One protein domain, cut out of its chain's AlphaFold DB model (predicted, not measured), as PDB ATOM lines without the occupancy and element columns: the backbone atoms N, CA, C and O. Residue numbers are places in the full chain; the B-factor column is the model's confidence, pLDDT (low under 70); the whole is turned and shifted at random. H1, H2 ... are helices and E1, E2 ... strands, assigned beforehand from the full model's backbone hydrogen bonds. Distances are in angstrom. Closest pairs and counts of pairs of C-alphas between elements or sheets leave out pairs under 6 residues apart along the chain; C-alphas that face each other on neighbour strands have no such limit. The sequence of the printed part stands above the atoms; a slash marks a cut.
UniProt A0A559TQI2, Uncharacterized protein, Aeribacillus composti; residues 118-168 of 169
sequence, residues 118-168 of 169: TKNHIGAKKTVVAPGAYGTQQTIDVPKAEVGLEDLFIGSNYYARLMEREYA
ATOM      1  N   THR A 118     267.642 315.624 267.484       86.38
ATOM      2  CA  THR A 118     266.888 316.397 266.495       86.38
ATOM      3  C   THR A 118     266.083 315.468 265.599       86.38
ATOM      4  O   THR A 118     266.330 314.263 265.557       86.38
ATOM      5  N   LYS A 119     265.108 316.011 264.865       92.00
ATOM      6  CA  LYS A 119     264.366 315.245 263.859       92.00
ATOM      7  C   LYS A 119     265.329 314.669 262.826       92.00
ATOM      8  O   LYS A 119     266.302 315.305 262.420       92.00
ATOM      9  N   ASN A 120     265.045 313.450 262.385       90.50
ATOM     10  CA  ASN A 120     265.899 312.753 261.436       90.50
ATOM     11  C   ASN A 120     265.825 313.362 260.028       90.50
ATOM     12  O   ASN A 120     264.975 312.994 259.219       90.50
ATOM     13  N   HIS A 121     266.757 314.266 259.731       87.75
ATOM     14  CA  HIS A 121     266.952 314.841 258.396       87.75
ATOM     15  C   HIS A 121     268.080 314.168 257.603       87.75
ATOM     16  O   HIS A 121     268.220 314.408 256.408       87.75
ATOM     17  N   ILE A 122     268.872 313.311 258.254       88.38
ATOM     18  CA  ILE A 122     270.060 312.670 257.670       88.38
ATOM     19  C   ILE A 122     269.775 311.269 257.107       88.38
ATOM     20  O   ILE A 122     270.656 310.638 256.529       88.38
ATOM     21  N   GLY A 123     268.552 310.761 257.289       87.25
ATOM     22  CA  GLY A 123     268.137 309.447 256.799       87.25
ATOM     23  C   GLY A 123     268.681 308.272 257.615       87.25
ATOM     24  O   GLY A 123     268.758 307.160 257.092       87.25
ATOM     25  N   ALA A 124     269.049 308.485 258.884       88.94
ATOM     26  CA  ALA A 124     269.525 307.411 259.755       88.94
ATOM     27  C   ALA A 124     268.430 306.352 259.975       88.94
ATOM     28  O   ALA A 124     267.251 306.678 260.147       88.94
ATOM     29  N   LYS A 125     268.807 305.073 259.989       89.06
ATOM     30  CA  LYS A 125     267.880 303.944 260.154       89.06
ATOM     31  C   LYS A 125     268.214 303.141 261.406       89.06
ATOM     32  O   LYS A 125     269.328 303.207 261.919       89.06
ATOM     33  N   LYS A 126     267.230 302.401 261.908       86.25
ATOM     34  CA  LYS A 126     267.398 301.382 262.943       86.25
ATOM     35  C   LYS A 126     266.787 300.071 262.469       86.25
ATOM     36  O   LYS A 126     265.727 300.076 261.843       86.25
ATOM     37  N   THR A 127     267.425 298.967 262.816       87.62
ATOM     38  CA  THR A 127     266.895 297.632 262.551       87.62
ATOM     39  C   THR A 127     265.891 297.267 263.640       87.62
ATOM     40  O   THR A 127     266.165 297.426 264.830       87.62
ATOM     41  N   VAL A 128     264.709 296.806 263.241       86.25
ATOM     42  CA  VAL A 128     263.671 296.308 264.149       86.25
ATOM     43  C   VAL A 128     263.264 294.898 263.748       86.25
ATOM     44  O   VAL A 128     263.254 294.550 262.567       86.25
ATOM     45  N   VAL A 129     262.925 294.078 264.740       85.50
ATOM     46  CA  VAL A 129     262.399 292.730 264.518       85.50
ATOM     47  C   VAL A 129     260.891 292.831 264.325       85.50
ATOM     48  O   VAL A 129     260.181 293.336 265.194       85.50
ATOM     49  N   ALA A 130     260.407 292.363 263.182       80.25
ATOM     50  CA  ALA A 130     258.999 292.317 262.822       80.25
ATOM     51  C   ALA A 130     258.530 290.858 262.649       80.25
ATOM     52  O   ALA A 130     259.336 289.984 262.311       80.25
ATOM     53  N   PRO A 131     257.231 290.568 262.851       73.56
ATOM     54  CA  PRO A 131     256.670 289.258 262.536       73.56
ATOM     55  C   PRO A 131     256.804 288.960 261.036       73.56
ATOM     56  O   PRO A 131     256.464 289.794 260.193       73.56
ATOM     57  N   GLY A 132     257.321 287.780 260.712       74.31
ATOM     58  CA  GLY A 132     257.403 287.212 259.370       74.31
ATOM     59  C   GLY A 132     256.307 286.173 259.120       74.31
ATOM     60  O   GLY A 132     255.501 285.847 259.997       74.31
ATOM     61  N   ALA A 133     256.255 285.642 257.899       69.50
ATOM     62  CA  ALA A 133     255.303 284.595 257.545       69.50
ATOM     63  C   ALA A 133     255.598 283.291 258.315       69.50
ATOM     64  O   ALA A 133     256.754 282.962 258.585       69.50
ATOM     65  N   TYR A 134     254.548 282.536 258.658       69.12
ATOM     66  CA  TYR A 134     254.647 281.236 259.342       69.12
ATOM     67  C   TYR A 134     255.408 281.262 260.683       69.12
ATOM     68  O   TYR A 134     256.178 280.355 260.985       69.12
ATOM     69  N   GLY A 135     255.213 282.303 261.500       70.69
ATOM     70  CA  GLY A 135     255.796 282.375 262.849       70.69
ATOM     71  C   GLY A 135     257.304 282.647 262.885       70.69
ATOM     72  O   GLY A 135     257.905 282.603 263.956       70.69
ATOM     73  N   THR A 136     257.920 282.947 261.740       73.75
ATOM     74  CA  THR A 136     259.321 283.374 261.671       73.75
ATOM     75  C   THR A 136     259.453 284.852 262.050       73.75
ATOM     76  O   THR A 136     258.511 285.626 261.901       73.75
ATOM     77  N   GLN A 137     260.609 285.265 262.571       81.19
ATOM     78  CA  GLN A 137     260.932 286.676 262.805       81.19
ATOM     79  C   GLN A 137     261.788 287.199 261.648       81.19
ATOM     80  O   GLN A 137     262.716 286.521 261.216       81.19
ATOM     81  N   GLN A 138     261.489 288.403 261.159       81.31
ATOM     82  CA  GLN A 138     262.256 289.076 260.108       81.31
ATOM     83  C   GLN A 138     262.783 290.419 260.617       81.31
ATOM     84  O   GLN A 138     262.087 291.142 261.327       81.31
ATOM     85  N   THR A 139     264.014 290.770 260.262       86.25
ATOM     86  CA  THR A 139     264.598 292.079 260.580       86.25
ATOM     87  C   THR A 139     264.350 293.048 259.434       86.25
ATOM     88  O   THR A 139     264.702 292.751 258.293       86.25
ATOM     89  N   ILE A 140     263.774 294.211 259.731       85.62
ATOM     90  CA  ILE A 140     263.547 295.285 258.758       85.62
ATOM     91  C   ILE A 140     264.208 296.580 259.230       85.62
ATOM     92  O   ILE A 140     264.214 296.888 260.423       85.62
ATOM     93  N   ASP A 141     264.737 297.361 258.290       87.12
ATOM     94  CA  ASP A 141     265.310 298.673 258.583       87.12
ATOM     95  C   ASP A 141     264.255 299.766 258.447       87.12
ATOM     96  O   ASP A 141     263.705 300.000 257.369       87.12
ATOM     97  N   VAL A 142     264.011 300.481 259.542       88.06
ATOM     98  CA  VAL A 142     263.055 301.590 259.598       88.06
ATOM     99  C   VAL A 142     263.770 302.909 259.900       88.06
ATOM    100  O   VAL A 142     264.768 302.914 260.628       88.06
ATOM    101  N   PRO A 143     263.296 304.053 259.373       89.12
ATOM    102  CA  PRO A 143     263.859 305.355 259.721       89.12
ATOM    103  C   PRO A 143     263.794 305.619 261.230       89.12
ATOM    104  O   PRO A 143     262.788 305.332 261.885       89.12
ATOM    105  N   LYS A 144     264.858 306.198 261.797       90.44
ATOM    106  CA  LYS A 144     264.806 306.739 263.161       90.44
ATOM    107  C   LYS A 144     263.913 307.987 263.184       90.44
ATOM    108  O   LYS A 144     263.920 308.754 262.228       90.44
ATOM    109  N   ALA A 145     263.158 308.197 264.262       90.69
ATOM    110  CA  ALA A 145     262.347 309.409 264.430       90.69
ATOM    111  C   ALA A 145     263.219 310.626 264.791       90.69
ATOM    112  O   ALA A 145     263.042 311.716 264.248       90.69
ATOM    113  N   GLU A 146     264.207 310.399 265.653       91.19
ATOM    114  CA  GLU A 146     265.192 311.385 266.082       91.19
ATOM    115  C   GLU A 146     266.605 310.840 265.896       91.19
ATOM    116  O   GLU A 146     266.813 309.624 265.920       91.19
ATOM    117  N   VAL A 147     267.556 311.752 265.719       89.25
ATOM    118  CA  VAL A 147     268.981 311.471 265.556       89.25
ATOM    119  C   VAL A 147     269.805 312.322 266.513       89.25
ATOM    120  O   VAL A 147     269.456 313.475 266.776       89.25
ATOM    121  N   GLY A 148     270.877 311.739 267.042       87.56
ATOM    122  CA  GLY A 148     271.865 312.411 267.886       87.56
ATOM    123  C   GLY A 148     273.224 312.547 267.200       87.56
ATOM    124  O   GLY A 148     273.401 312.155 266.048       87.56
ATOM    125  N   LEU A 149     274.206 313.084 267.927       85.06
ATOM    126  CA  LEU A 149     275.572 313.270 267.426       85.06
ATOM    127  C   LEU A 149     276.206 311.955 266.932       85.06
ATOM    128  O   LEU A 149     276.857 311.936 265.894       85.06
ATOM    129  N   GLU A 150     275.976 310.851 267.643       85.06
ATOM    130  CA  GLU A 150     276.458 309.510 267.276       85.06
ATOM    131  C   GLU A 150     275.937 309.033 265.911       85.06
ATOM    132  O   GLU A 150     276.665 308.398 265.154       85.06
ATOM    133  N   ASP A 151     274.712 309.413 265.537       87.06
ATOM    134  CA  ASP A 151     274.117 309.032 264.255       87.06
ATOM    135  C   ASP A 151     274.799 309.715 263.062       87.06
ATOM    136  O   ASP A 151     274.630 309.263 261.932       87.06
ATOM    137  N   LEU A 152     275.589 310.773 263.277       83.75
ATOM    138  CA  LEU A 152     276.402 311.379 262.216       83.75
ATOM    139  C   LEU A 152     277.607 310.516 261.838       83.75
ATOM    140  O   LEU A 152     278.082 310.602 260.709       83.75
ATOM    141  N   PHE A 153     278.088 309.690 262.767       83.12
ATOM    142  CA  PHE A 153     279.324 308.924 262.612       83.12
ATOM    143  C   PHE A 153     279.086 307.436 262.352       83.12
ATOM    144  O   PHE A 153     280.028 306.727 262.017       83.12
ATOM    145  N   ILE A 154     277.852 306.948 262.512       77.19
ATOM    146  CA  ILE A 154     277.555 305.514 262.493       77.19
ATOM    147  C   ILE A 154     276.352 305.221 261.584       77.19
ATOM    148  O   ILE A 154     275.354 305.945 261.565       77.19
ATOM    149  N   GLY A 155     276.415 304.103 260.858       76.12
ATOM    150  CA  GLY A 155     275.293 303.556 260.096       76.12
ATOM    151  C   GLY A 155     275.225 304.007 258.635       76.12
ATOM    152  O   GLY A 155     276.156 304.563 258.066       76.12
ATOM    153  N   SER A 156     274.097 303.729 257.979       75.00
ATOM    154  CA  SER A 156     273.963 303.830 256.519       75.00
ATOM    155  C   SER A 156     273.539 305.221 256.015       75.00
ATOM    156  O   SER A 156     272.687 305.308 255.127       75.00
ATOM    157  N   ASN A 157     274.064 306.304 256.590       82.19
ATOM    158  CA  ASN A 157     273.755 307.674 256.160       82.19
ATOM    159  C   ASN A 157     274.938 308.329 255.426       82.19
ATOM    160  O   ASN A 157     276.051 307.806 255.418       82.19
ATOM    161  N   TYR A 158     274.679 309.455 254.757       86.69
ATOM    162  CA  TYR A 158     275.687 310.147 253.949       86.69
ATOM    163  C   TYR A 158     276.916 310.573 254.770       86.69
ATOM    164  O   TYR A 158     278.042 310.386 254.317       86.69
ATOM    165  N   TYR A 159     276.703 311.103 255.978       84.81
ATOM    166  CA  TYR A 159     277.764 311.658 256.819       84.81
ATOM    167  C   TYR A 159     278.674 310.572 257.393       84.81
ATOM    168  O   TYR A 159     279.892 310.715 257.325       84.81
ATOM    169  N   ALA A 160     278.107 309.450 257.844       84.50
ATOM    170  CA  ALA A 160     278.890 308.315 258.330       84.50
ATOM    171  C   ALA A 160     279.827 307.767 257.235       84.50
ATOM    172  O   ALA A 160     281.016 307.576 257.467       84.50
ATOM    173  N   ARG A 161     279.327 307.630 255.997       85.44
ATOM    174  CA  ARG A 161     280.141 307.197 254.843       85.44
ATOM    175  C   ARG A 161     281.213 308.206 254.444       85.44
ATOM    176  O   ARG A 161     282.267 307.813 253.950       85.44
ATOM    177  N   LEU A 162     280.930 309.501 254.590       85.44
ATOM    178  CA  LEU A 162     281.922 310.546 254.355       85.44
ATOM    179  C   LEU A 162     283.051 310.444 255.388       85.44
ATOM    180  O   LEU A 162     284.212 310.467 255.006       85.44
ATOM    181  N   MET A 163     282.717 310.253 256.665       81.81
ATOM    182  CA  MET A 163     283.705 310.069 257.732       81.81
ATOM    183  C   MET A 163     284.560 308.818 257.525       81.81
ATOM    184  O   MET A 163     285.777 308.900 257.645       81.81
ATOM    185  N   GLU A 164     283.955 307.688 257.152       83.00
ATOM    186  CA  GLU A 164     284.702 306.485 256.768       83.00
ATOM    187  C   GLU A 164     285.647 306.762 255.593       83.00
ATOM    188  O   GLU A 164     286.801 306.363 255.629       83.00
ATOM    189  N   ARG A 165     285.209 307.492 254.562       84.75
ATOM    190  CA  ARG A 165     286.068 307.802 253.409       84.75
ATOM    191  C   ARG A 165     287.256 308.698 253.766       84.75
ATOM    192  O   ARG A 165     288.341 308.483 253.241       84.75
ATOM    193  N   GLU A 166     287.030 309.724 254.579       82.56
ATOM    194  CA  GLU A 166     288.047 310.735 254.894       82.56
ATOM    195  C   GLU A 166     289.012 310.279 256.003       82.56
ATOM    196  O   GLU A 166     290.134 310.776 256.073       82.56
ATOM    197  N   TYR A 167     288.597 309.343 256.870       77.50
ATOM    198  CA  TYR A 167     289.348 308.979 258.079       77.50
ATOM    199  C   TYR A 167     289.562 307.475 258.308       77.50
ATOM    200  O   TYR A 167     290.250 307.122 259.268       77.50
ATOM    201  N   ALA A 168     289.025 306.575 257.476       66.00
ATOM    202  CA  ALA A 168     289.447 305.174 257.513       66.00
ATOM    203  C   ALA A 168     290.770 305.017 256.742       66.00
ATOM    204  O   ALA A 168     290.804 305.183 255.522       66.00
TER     205      ALA A 168
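This is residues 118 to 168 of the 169 residues of an uncharacterized protein of Aeribacillus composti (UniProt A0A559TQI2). A long two-stranded hairpin, E1 and E2, makes one arm of this loose domain, and beyond its open end lie two helices: the short H1 and the longer H2, which make a corner where their link joins them. Near the base of the hairpin the first residues, 118 to 119, pair antiparallel with residues 146 to 147, a short pairing outside the named strands. The printed part has 51 residues, with two named strands and then two named helices along the chain, in the order E1, E2, H1, H2; the sheet has the order E1 - E2 and is antiparallel. The class is mixed, helices and strands. The whole is loose, with a radius of gyration of the C-alphas of 13.9 A, and its outline is flat, spanning 45 by 26 by 13 A.

E1 is residues 125 to 131 and measures 18.6 A from first to last C-alpha, beginning at C-alpha 125 at (267.880, 303.944, 260.154). E2 is residues 137 to 143 and measures 19.2 A. H1 is residues 149 to 152, 5.6 A from first to last C-alpha, with C-alpha 149 at (275.572, 313.270, 267.426). H2 is residues 158 to 167 and measures 14.3 A, ending at C-alpha 167 at (289.348, 308.979, 258.079).

E1 and E2 form a hairpin of antiparallel neighbour strands, with 148 degrees between their N-to-C directions. The C-alphas of Lys 125 and Pro 143 face each other at 4.3 A, and those of Pro 131 and Gln 137 at 5.0 A. N 126 and O 142 are within hydrogen-bond range at 2.8 A, and so are N 140 and O 128 at 2.9 A. H1 and H2 touch only at the corner by their link, and only just, with 3 pairs of C-alphas within 8 A. Their closest C-alphas, those of Leu 152 and Ala 160, are 5.5 A apart. H1 is apart from E1, and H2 is apart from both E1 and E2. In H2 every O i to N i+4 pair is within hydrogen-bond range, while H1, with 4 residues, is too short for such a pair; its one O i to N i+3 pair is within range.

The two C-alphas farthest apart are those of Tyr 134 and Glu 166, at 44.8 A. The first and last printed C-alphas, of Thr 118 and Ala 168, are 26.7 A apart. The printed part has no cut. The links from E1 to E2, from E2 to H1 and from H1 to H2 are tight, each with 5 residues. The mean pLDDT of the printed part is 83.4; residues 133 to 134 and residue 168 are under 70, where the model's confidence is low.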